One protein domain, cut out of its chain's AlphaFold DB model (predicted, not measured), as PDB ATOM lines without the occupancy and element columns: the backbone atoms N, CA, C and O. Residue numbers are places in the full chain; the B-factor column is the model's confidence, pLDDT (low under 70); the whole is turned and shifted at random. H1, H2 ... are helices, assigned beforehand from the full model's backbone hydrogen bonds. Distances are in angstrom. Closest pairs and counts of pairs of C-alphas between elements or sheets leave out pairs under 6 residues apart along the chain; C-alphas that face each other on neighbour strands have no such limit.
ATOM      1  N   LEU A 249     -34.819  21.104  51.989       73.56
ATOM      2  CA  LEU A 249     -36.071  21.747  51.570       73.56
ATOM      3  C   LEU A 249     -37.253  20.760  51.565       73.56
ATOM      4  O   LEU A 249     -38.366  21.121  51.925       73.56
ATOM      5  N   SER A 250     -36.999  19.485  51.250       78.69
ATOM      6  CA  SER A 250     -37.986  18.399  51.293       78.69
ATOM      7  C   SER A 250     -38.612  18.162  52.672       78.69
ATOM      8  O   SER A 250     -39.737  17.675  52.758       78.69
ATOM      9  N   GLU A 251     -37.895  18.470  53.749       78.88
ATOM     10  CA  GLU A 251     -38.404  18.400  55.121       78.88
ATOM     11  C   GLU A 251     -39.042  19.721  55.544       78.88
ATOM     12  O   GLU A 251     -40.060  19.705  56.229       78.88
ATOM     13  N   MET A 252     -38.505  20.850  55.077       75.81
ATOM     14  CA  MET A 252     -39.077  22.172  55.341       75.81
ATOM     15  C   MET A 252     -40.453  22.348  54.691       75.81
ATOM     16  O   MET A 252     -41.333  22.926  55.305       75.81
ATOM     17  N   ILE A 253     -40.690  21.785  53.502       79.81
ATOM     18  CA  ILE A 253     -41.999  21.823  52.815       79.81
ATOM     19  C   ILE A 253     -43.094  21.069  53.595       79.81
ATOM     20  O   ILE A 253     -44.280  21.244  53.327       79.81
ATOM     21  N   ARG A 254     -42.734  20.222  54.569       80.81
ATOM     22  CA  ARG A 254     -43.730  19.590  55.452       80.81
ATOM     23  C   ARG A 254     -44.311  20.574  56.465       80.81
ATOM     24  O   ARG A 254     -45.375  20.298  57.012       80.81
ATOM     25  N   ASP A 255     -43.630  21.691  56.701       85.69
ATOM     26  CA  ASP A 255     -44.175  22.804  57.460       85.69
ATOM     27  C   ASP A 255     -45.243  23.518  56.610       85.69
ATOM     28  O   ASP A 255     -44.945  23.967  55.494       85.69
ATOM     29  N   PRO A 256     -46.496  23.619  57.092       81.12
ATOM     30  CA  PRO A 256     -47.565  24.278  56.354       81.12
ATOM     31  C   PRO A 256     -47.261  25.750  56.042       81.12
ATOM     32  O   PRO A 256     -47.739  26.246  55.025       81.12
ATOM     33  N   GLU A 257     -46.472  26.453  56.858       82.56
ATOM     34  CA  GLU A 257     -46.117  27.853  56.602       82.56
ATOM     35  C   GLU A 257     -45.131  27.967  55.438       82.56
ATOM     36  O   GLU A 257     -45.361  28.732  54.500       82.56
ATOM     37  N   VAL A 258     -44.090  27.133  55.424       81.25
ATOM     38  CA  VAL A 258     -43.111  27.077  54.327       81.25
ATOM     39  C   VAL A 258     -43.769  26.609  53.029       81.25
ATOM     40  O   VAL A 258     -43.513  27.171  51.964       81.25
ATOM     41  N   ALA A 259     -44.657  25.614  53.101       78.50
ATOM     42  CA  ALA A 259     -45.402  25.135  51.941       78.50
ATOM     43  C   ALA A 259     -46.285  26.229  51.327       78.50
ATOM     44  O   ALA A 259     -46.379  26.318  50.104       78.50
ATOM     45  N   ARG A 260     -46.930  27.058  52.156       80.88
ATOM     46  CA  ARG A 260     -47.729  28.196  51.681       80.88
ATOM     47  C   ARG A 260     -46.846  29.268  51.058       80.88
ATOM     48  O   ARG A 260     -47.106  29.663  49.930       80.88
ATOM     49  N   LEU A 261     -45.757  29.641  51.732       81.00
ATOM     50  CA  LEU A 261     -44.807  30.626  51.211       81.00
ATOM     51  C   LEU A 261     -44.271  30.232  49.833       81.00
ATOM     52  O   LEU A 261     -44.227  31.081  48.952       81.00
ATOM     53  N   LEU A 262     -43.917  28.959  49.629       79.69
ATOM     54  CA  LEU A 262     -43.403  28.460  48.351       79.69
ATOM     55  C   LEU A 262     -44.467  28.344  47.252       79.69
ATOM     56  O   LEU A 262     -44.124  28.473  46.082       79.69
ATOM     57  N   ARG A 263     -45.736  28.091  47.598       78.31
ATOM     58  CA  ARG A 263     -46.838  28.054  46.617       78.31
ATOM     59  C   ARG A 263     -47.163  29.434  46.062       78.31
ATOM     60  O   ARG A 263     -47.545  29.533  44.902       78.31
ATOM     61  N   ASP A 264     -46.997  30.460  46.888       76.00
ATOM     62  CA  ASP A 264     -47.356  31.833  46.546       76.00
ATOM     63  C   ASP A 264     -46.182  32.611  45.913       76.00
ATOM     64  O   ASP A 264     -46.351  33.768  45.528       76.00
ATOM     65  N   GLN A 265     -44.990  32.003  45.785       75.38
ATOM     66  CA  GLN A 265     -43.868  32.622  45.074       75.38
ATOM     67  C   GLN A 265     -44.008  32.457  43.553       75.38
ATOM     68  O   GLN A 265     -44.268  31.346  43.081       75.38
ATOM     69  N   PRO A 266     -43.765  33.518  42.763       72.00
ATOM     70  CA  PRO A 266     -43.676  33.387  41.317       72.00
ATOM     71  C   PRO A 266     -42.489  32.498  40.926       72.00
ATOM     72  O   PRO A 266     -41.455  32.471  41.599       72.00
ATOM     73  N   ALA A 267     -42.630  31.776  39.812       72.00
ATOM     74  CA  ALA A 267     -41.564  30.925  39.282       72.00
ATOM     75  C   ALA A 267     -40.339  31.744  38.841       72.00
ATOM     76  O   ALA A 267     -39.209  31.259  38.925       72.00
ATOM     77  N   ASP A 268     -40.563  32.985  38.397       72.12
ATOM     78  CA  ASP A 268     -39.507  33.959  38.149       72.12
ATOM     79  C   ASP A 268     -39.485  35.001  39.287       72.12
ATOM     80  O   ASP A 268     -40.440  35.768  39.437       72.12
ATOM     81  N   PRO A 269     -38.403  35.085  40.088       67.19
ATOM     82  CA  PRO A 269     -38.298  36.068  41.169       67.19
ATOM     83  C   PRO A 269     -38.403  37.520  40.673       67.19
ATOM     84  O   PRO A 269     -38.740  38.413  41.450       67.19
ATOM     85  N   LEU A 270     -38.161  37.763  39.381       69.81
ATOM     86  CA  LEU A 270     -38.270  39.076  38.753       69.81
ATOM     87  C   LEU A 270     -39.716  39.534  38.529       69.81
ATOM     88  O   LEU A 270     -39.940  40.732  38.374       69.81
ATOM     89  N   GLU A 271     -40.697  38.626  38.530       72.00
ATOM     90  CA  GLU A 271     -42.117  38.981  38.361       72.00
ATOM     91  C   GLU A 271     -42.669  39.744  39.567       72.00
ATOM     92  O   GLU A 271     -43.560  40.578  39.421       72.00
ATOM     93  N   SER A 272     -42.114  39.488  40.754       73.94
ATOM     94  CA  SER A 272     -42.507  40.163  41.996       73.94
ATOM     95  C   SER A 272     -41.894  41.555  42.171       73.94
ATOM     96  O   SER A 272     -42.308  42.301  43.058       73.94
ATOM     97  N   LEU A 273     -40.905  41.915  41.346       75.44
ATOM     98  CA  LEU A 273     -40.120  43.133  41.505       75.44
ATOM     99  C   LEU A 273     -40.492  44.169  40.445       75.44
ATOM    100  O   LEU A 273     -40.591  43.877  39.253       75.44
ATOM    101  N   GLU A 274     -40.638  45.426  40.865       77.50
ATOM    102  CA  GLU A 274     -40.821  46.523  39.921       77.50
ATOM    103  C   GLU A 274     -39.598  46.635  39.007       77.50
ATOM    104  O   GLU A 274     -38.459  46.652  39.480       77.50
ATOM    105  N   ARG A 275     -39.822  46.776  37.697       77.12
ATOM    106  CA  ARG A 275     -38.758  46.780  36.673       77.12
ATOM    107  C   ARG A 275     -37.685  47.857  36.870       77.12
ATOM    108  O   ARG A 275     -36.572  47.704  36.379       77.12
ATOM    109  N   ASN A 276     -38.020  48.933  37.579       76.06
ATOM    110  CA  ASN A 276     -37.112  50.044  37.871       76.06
ATOM    111  C   ASN A 276     -36.501  49.964  39.278       76.06
ATOM    112  O   ASN A 276     -35.747  50.854  39.664       76.06
ATOM    113  N   SER A 277     -36.835  48.933  40.057       82.81
ATOM    114  CA  SER A 277     -36.267  48.743  41.386       82.81
ATOM    115  C   SER A 277     -34.811  48.289  41.297       82.81
ATOM    116  O   SER A 277     -34.418  47.530  40.406       82.81
ATOM    117  N   GLU A 278     -34.007  48.711  42.270       79.06
ATOM    118  CA  GLU A 278     -32.622  48.253  42.410       79.06
ATOM    119  C   GLU A 278     -32.548  46.725  42.549       79.06
ATOM    120  O   GLU A 278     -31.646  46.094  42.000       79.06
ATOM    121  N   GLY A 279     -33.543  46.118  43.208       81.31
ATOM    122  CA  GLY A 279     -33.666  44.667  43.343       81.31
ATOM    123  C   GLY A 279     -33.857  43.955  42.002       81.31
ATOM    124  O   GLY A 279     -33.194  42.949  41.747       81.31
ATOM    125  N   PHE A 280     -34.707  44.490  41.118       82.06
ATOM    126  CA  PHE A 280     -34.896  43.947  39.771       82.06
ATOM    127  C   PHE A 280     -33.610  44.061  38.949       82.06
ATOM    128  O   PHE A 280     -33.163  43.078  38.358       82.06
ATOM    129  N   LEU A 281     -32.969  45.235  38.960       79.69
ATOM    130  CA  LEU A 281     -31.725  45.470  38.224       79.69
ATOM    131  C   LEU A 281     -30.588  44.563  38.707       79.69
ATOM    132  O   LEU A 281     -29.894  43.959  37.888       79.69
ATOM    133  N   LEU A 282     -30.414  44.423  40.023       81.56
ATOM    134  CA  LEU A 282     -29.408  43.534  40.598       81.56
ATOM    135  C   LEU A 282     -29.675  42.075  40.212       81.56
ATOM    136  O   LEU A 282     -28.760  41.380  39.767       81.56
ATOM    137  N   THR A 283     -30.925  41.626  40.324       81.44
ATOM    138  CA  THR A 283     -31.318  40.251  39.988       81.44
ATOM    139  C   THR A 283     -31.126  39.966  38.495       81.44
ATOM    140  O   THR A 283     -30.573  38.926  38.141       81.44
ATOM    141  N   GLU A 284     -31.462  40.908  37.608       81.50
ATOM    142  CA  GLU A 284     -31.184  40.827  36.166       81.50
ATOM    143  C   GLU A 284     -29.686  40.738  35.861       81.50
ATOM    144  O   GLU A 284     -29.256  39.902  35.061       81.50
ATOM    145  N   VAL A 285     -28.865  41.576  36.501       84.19
ATOM    146  CA  VAL A 285     -27.406  41.558  36.316       84.19
ATOM    147  C   VAL A 285     -26.826  40.219  36.767       84.19
ATOM    148  O   VAL A 285     -26.019  39.627  36.046       84.19
ATOM    149  N   LEU A 286     -27.242  39.711  37.928       81.19
ATOM    150  CA  LEU A 286     -26.794  38.413  38.434       81.19
ATOM    151  C   LEU A 286     -27.260  37.262  37.535       81.19
ATOM    152  O   LEU A 286     -26.463  36.374  37.223       81.19
ATOM    153  N   ARG A 287     -28.505  37.308  37.041       82.06
ATOM    154  CA  ARG A 287     -29.047  36.333  36.084       82.06
ATOM    155  C   ARG A 287     -28.217  36.295  34.804       82.06
ATOM    156  O   ARG A 287     -27.772  35.222  34.403       82.06
ATOM    157  N   LYS A 288     -27.932  37.457  34.210       83.50
ATOM    158  CA  LYS A 288     -27.118  37.568  32.989       83.50
ATOM    159  C   LYS A 288     -25.683  37.095  33.202       83.50
ATOM    160  O   LYS A 288     -25.152  36.372  32.361       83.50
ATOM    161  N   LYS A 289     -25.060  37.437  34.336       79.50
ATOM    162  CA  LYS A 289     -23.717  36.941  34.691       79.50
ATOM    163  C   LYS A 289     -23.695  35.419  34.804       79.50
ATOM    164  O   LYS A 289     -22.798  34.777  34.259       79.50
ATOM    165  N   ARG A 290     -24.694  34.830  35.466       77.50
ATOM    166  CA  ARG A 290     -24.832  33.373  35.578       77.50
ATOM    167  C   ARG A 290     -25.053  32.719  34.216       77.50
ATOM    168  O   ARG A 290     -24.401  31.725  33.914       77.50
ATOM    169  N   GLU A 291     -25.916  33.289  33.380       78.69
ATOM    170  CA  GLU A 291     -26.171  32.799  32.023       78.69
ATOM    171  C   GLU A 291     -24.902  32.847  31.159       78.69
ATOM    172  O   GLU A 291     -24.595  31.888  30.455       78.69
ATOM    173  N   GLN A 292     -24.118  33.922  31.247       76.38
ATOM    174  CA  GLN A 292     -22.851  34.046  30.530       76.38
ATOM    175  C   GLN A 292     -21.814  33.022  31.012       76.38
ATOM    176  O   GLN A 292     -21.146  32.397  30.186       76.38
ATOM    177  N   ARG A 293     -21.701  32.812  32.332       71.75
ATOM    178  CA  ARG A 293     -20.837  31.768  32.909       71.75
ATOM    179  C   ARG A 293     -21.255  30.381  32.421       71.75
ATOM    180  O   ARG A 293     -20.406  29.624  31.955       71.75
ATOM    181  N   LEU A 294     -22.556  30.090  32.413       71.50
ATOM    182  CA  LEU A 294     -23.090  28.826  31.912       71.50
ATOM    183  C   LEU A 294     -22.840  28.656  30.407       71.50
ATOM    184  O   LEU A 294     -22.407  27.590  29.986       71.50
ATOM    185  N   LYS A 295     -23.034  29.698  29.589       73.56
ATOM    186  CA  LYS A 295     -22.724  29.664  28.148       73.56
ATOM    187  C   LYS A 295     -21.243  29.387  27.895       73.56
ATOM    188  O   LYS A 295     -20.927  28.564  27.042       73.56
ATOM    189  N   LYS A 296     -20.340  30.020  28.650       70.38
ATOM    190  CA  LYS A 296     -18.892  29.771  28.562       70.38
ATOM    191  C   LYS A 296     -18.552  28.331  28.954       70.38
ATOM    192  O   LYS A 296     -17.815  27.665  28.231       70.38
ATOM    193  N   ALA A 297     -19.124  27.832  30.050       63.84
ATOM    194  CA  ALA A 297     -18.956  26.444  30.474       63.84
ATOM    195  C   ALA A 297     -19.466  25.469  29.403       63.84
ATOM    196  O   ALA A 297     -18.736  24.563  29.019       63.84
ATOM    197  N   LEU A 298     -20.654  25.715  28.840       65.81
ATOM    198  CA  LEU A 298     -21.248  24.895  27.784       65.81
ATOM    199  C   LEU A 298     -20.454  24.930  26.476       65.81
ATOM    200  O   LEU A 298     -20.328  23.896  25.832       65.81
ATOM    201  N   GLN A 299     -19.886  26.071  26.081       66.94
ATOM    202  CA  GLN A 299     -18.999  26.159  24.915       66.94
ATOM    203  C   GLN A 299     -17.688  25.395  25.144       66.94
ATOM    204  O   GLN A 299     -17.235  24.661  24.264       66.94
ATOM    205  N   ASN A 300     -17.113  25.506  26.344       60.75
ATOM    206  CA  ASN A 300     -15.917  24.759  26.727       60.75
ATOM    207  C   ASN A 300     -16.187  23.250  26.781       60.75
ATOM    208  O   ASN A 300     -15.368  22.463  26.309       60.75
ATOM    209  N   THR A 301     -17.356  22.831  27.275       62.22
ATOM    210  CA  THR A 301     -17.756  21.422  27.239       62.22
ATOM    211  C   THR A 301     -18.247  20.970  25.878       62.22
ATOM    212  O   THR A 301     -18.127  19.795  25.582       62.22
ATOM    213  N   GLY A 302     -18.740  21.861  25.019       57.56
ATOM    214  CA  GLY A 302     -19.098  21.559  23.633       57.56
ATOM    215  C   GLY A 302     -17.883  21.122  22.815       57.56
ATOM    216  O   GLY A 302     -17.999  20.225  21.990       57.56
ATOM    217  N   ARG A 303     -16.691  21.655  23.126       54.69
ATOM    218  CA  ARG A 303     -15.408  21.131  22.612       54.69
ATOM    219  C   ARG A 303     -14.963  19.813  23.265       54.69
ATOM    220  O   ARG A 303     -14.116  19.131  22.707       54.69
ATOM    221  N   MET A 304     -15.515  19.458  24.426       48.56
ATOM    222  CA  MET A 304     -15.222  18.218  25.169       48.56
ATOM    223  C   MET A 304     -16.324  17.150  25.017       48.56
ATOM    224  O   MET A 304     -16.164  16.035  25.510       48.56
ATOM    225  N   ALA A 305     -17.436  17.461  24.339       51.69
ATOM    226  CA  ALA A 305     -18.650  16.641  24.267       51.69
ATOM    227  C   ALA A 305     -18.477  15.338  23.471       51.69
ATOM    228  O   ALA A 305     -19.378  14.503  23.453       51.69
ATOM    229  N   GLU A 306     -17.301  15.107  22.885       55.00
ATOM    230  CA  GLU A 306     -16.901  13.789  22.387       55.00
ATOM    231  C   GLU A 306     -16.712  12.762  23.521       55.00
ATOM    232  O   GLU A 306     -16.695  11.558  23.277       55.00
ATOM    233  N   ARG A 307     -16.602  13.203  24.785       55.88
ATOM    234  CA  ARG A 307     -16.496  12.332  25.964       55.88
ATOM    235  C   ARG A 307     -17.478  12.807  27.029       55.88
ATOM    236  O   ARG A 307     -17.222  13.795  27.704       55.88
ATOM    237  N   GLY A 308     -18.618  12.120  27.144       55.69
ATOM    238  CA  GLY A 308     -19.754  12.491  27.998       55.69
ATOM    239  C   GLY A 308     -19.363  13.110  29.345       55.69
ATOM    240  O   GLY A 308     -18.805  12.442  30.215       55.69
ATOM    241  N   VAL A 309     -19.674  14.396  29.510       59.72
ATOM    242  CA  VAL A 309     -19.408  15.153  30.736       59.72
ATOM    243  C   VAL A 309     -20.628  15.044  31.651       59.72
ATOM    244  O   VAL A 309     -21.759  15.285  31.230       59.72
ATOM    245  N   SER A 310     -20.408  14.658  32.910       58.03
ATOM    246  CA  SER A 310     -21.468  14.584  33.922       58.03
ATOM    247  C   SER A 310     -22.024  15.976  34.228       58.03
ATOM    248  O   SER A 310     -21.254  16.914  34.433       58.03
ATOM    249  N   LEU A 311     -23.352  16.095  34.345       57.03
ATOM    250  CA  LEU A 311     -24.036  17.332  34.746       57.03
ATOM    251  C   LEU A 311     -23.458  17.925  36.039       57.03
ATOM    252  O   LEU A 311     -23.394  19.139  36.170       57.03
ATOM    253  N   ARG A 312     -22.963  17.087  36.959       58.91
ATOM    254  CA  ARG A 312     -22.318  17.539  38.200       58.91
ATOM    255  C   ARG A 312     -21.032  18.336  37.947       58.91
ATOM    256  O   ARG A 312     -20.848  19.379  38.553       58.91
ATOM    257  N   ALA A 313     -20.212  17.913  36.985       61.47
ATOM    258  CA  ALA A 313     -18.980  18.618  36.626       61.47
ATOM    259  C   ALA A 313     -19.253  19.984  35.967       61.47
ATOM    260  O   ALA A 313     -18.451  20.902  36.091       61.47
ATOM    261  N   LEU A 314     -20.398  20.137  35.290       60.97
ATOM    262  CA  LEU A 314     -20.840  21.428  34.752       60.97
ATOM    263  C   LEU A 314     -21.257  22.409  35.856       60.97
ATOM    264  O   LEU A 314     -20.980  23.601  35.734       60.97
ATOM    265  N   TYR A 315     -21.896  21.913  36.919       59.84
ATOM    266  CA  TYR A 315     -22.235  22.728  38.087       59.84
ATOM    267  C   TYR A 315     -20.977  23.160  38.851       59.84
ATOM    268  O   TYR A 315     -20.827  24.351  39.116       59.84
ATOM    269  N   ASP A 316     -20.030  22.245  39.078       62.81
ATOM    270  CA  ASP A 316     -18.775  22.545  39.785       62.81
ATOM    271  C   ASP A 316     -17.931  23.613  39.046       62.81
ATOM    272  O   ASP A 316     -17.357  24.504  39.670       62.81
ATOM    273  N   LEU A 317     -17.914  23.596  37.704       57.88
ATOM    274  CA  LEU A 317     -17.229  24.609  36.878       57.88
ATOM    275  C   LEU A 317     -17.885  25.999  36.918       57.88
ATOM    276  O   LEU A 317     -17.237  26.994  36.596       57.88
TER     277      LEU A 317
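Overview. This is residues 249 to 317 of the 351 residues of an uncharacterized protein of Toxoplasma gondii (strain ATCC 50611 / Me49) (UniProt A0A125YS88). The model is an open, flat arch: the long straight helix H4 makes one side, an arm of three short helices, H1, H2 and H3, runs away from the side of its first residues, and after its last residue, Gly 302, a loop turns and folds back to the short helix H5. The arm and H5 lie on the same side of H4 with an empty gap between them, and residues 302 to 308 stick out at the far turn. The printed part has 69 residues with five named helices, in the order H1, H2, H3, H4, H5, and no named strand; the class is all helix. The whole is extended, with a radius of gyration of the C-alphas of 17.3 A and spans of 46 by 36 by 14 A.

Along the chain. H1 is residues 249 to 252, and C-alpha 249 is at (-36.071, 21.747, 51.570). H2 is residues 256 to 263, 10.5 A from first to last C-alpha. H3 is residues 269 to 272. H4, the longest helix, is residues 278 to 302; it runs 35.3 A from C-alpha 278 at (-32.622, 48.253, 42.410) to C-alpha 302 at (-19.098, 21.559, 23.633). H5 is residues 311 to 317, 10.2 A long, and C-alpha 317 is at (-17.229, 24.609, 36.878).

Arrangement. H1 and H2 are close but not clearly touching; their closest C-alphas, those of Met 252 and Val 258, are 6.4 A apart. H2 and H3 are apart. H3 and H4 only just touch, with 3 pairs of C-alphas within 8 A; the closest are those of Leu 270 and Phe 280, 6.0 A apart, and H4 touches H3 with residues 280 to 284 alone. H4 and H5 also only just touch, with 3 pairs within 8 A, H4 with residues 297 to 298 alone; the closest C-alphas are those of Ala 297 and Leu 314, 6.9 A apart. H4 and H5 run opposite ways at a steep tilt of 68 degrees, only just short of about perpendicular. H1 and H5 are apart, as are H2 and H4. In H2, H4 and H5 every O i to N i+4 pair is within hydrogen-bond range; H1 and H3, with 4 residues each, are too short for such a pair.

Size, cuts and confidence. The two C-alphas farthest apart, those of Glu 257 and Glu 306, are 47.1 A apart, and the first and last printed C-alphas are 24.1 A apart. The printed part has no cut. The links H1 to H2, H2 to H3 and H3 to H4 are tight, and H4 to H5 is short. Residues 263 to 268, of which 263 belongs to H2, stand free, as do residues 302 to 308, of which 302 belongs to H4. The mean pLDDT of the printed part is 72.0; residues 269 to 270 and 297 to 317 are under 70.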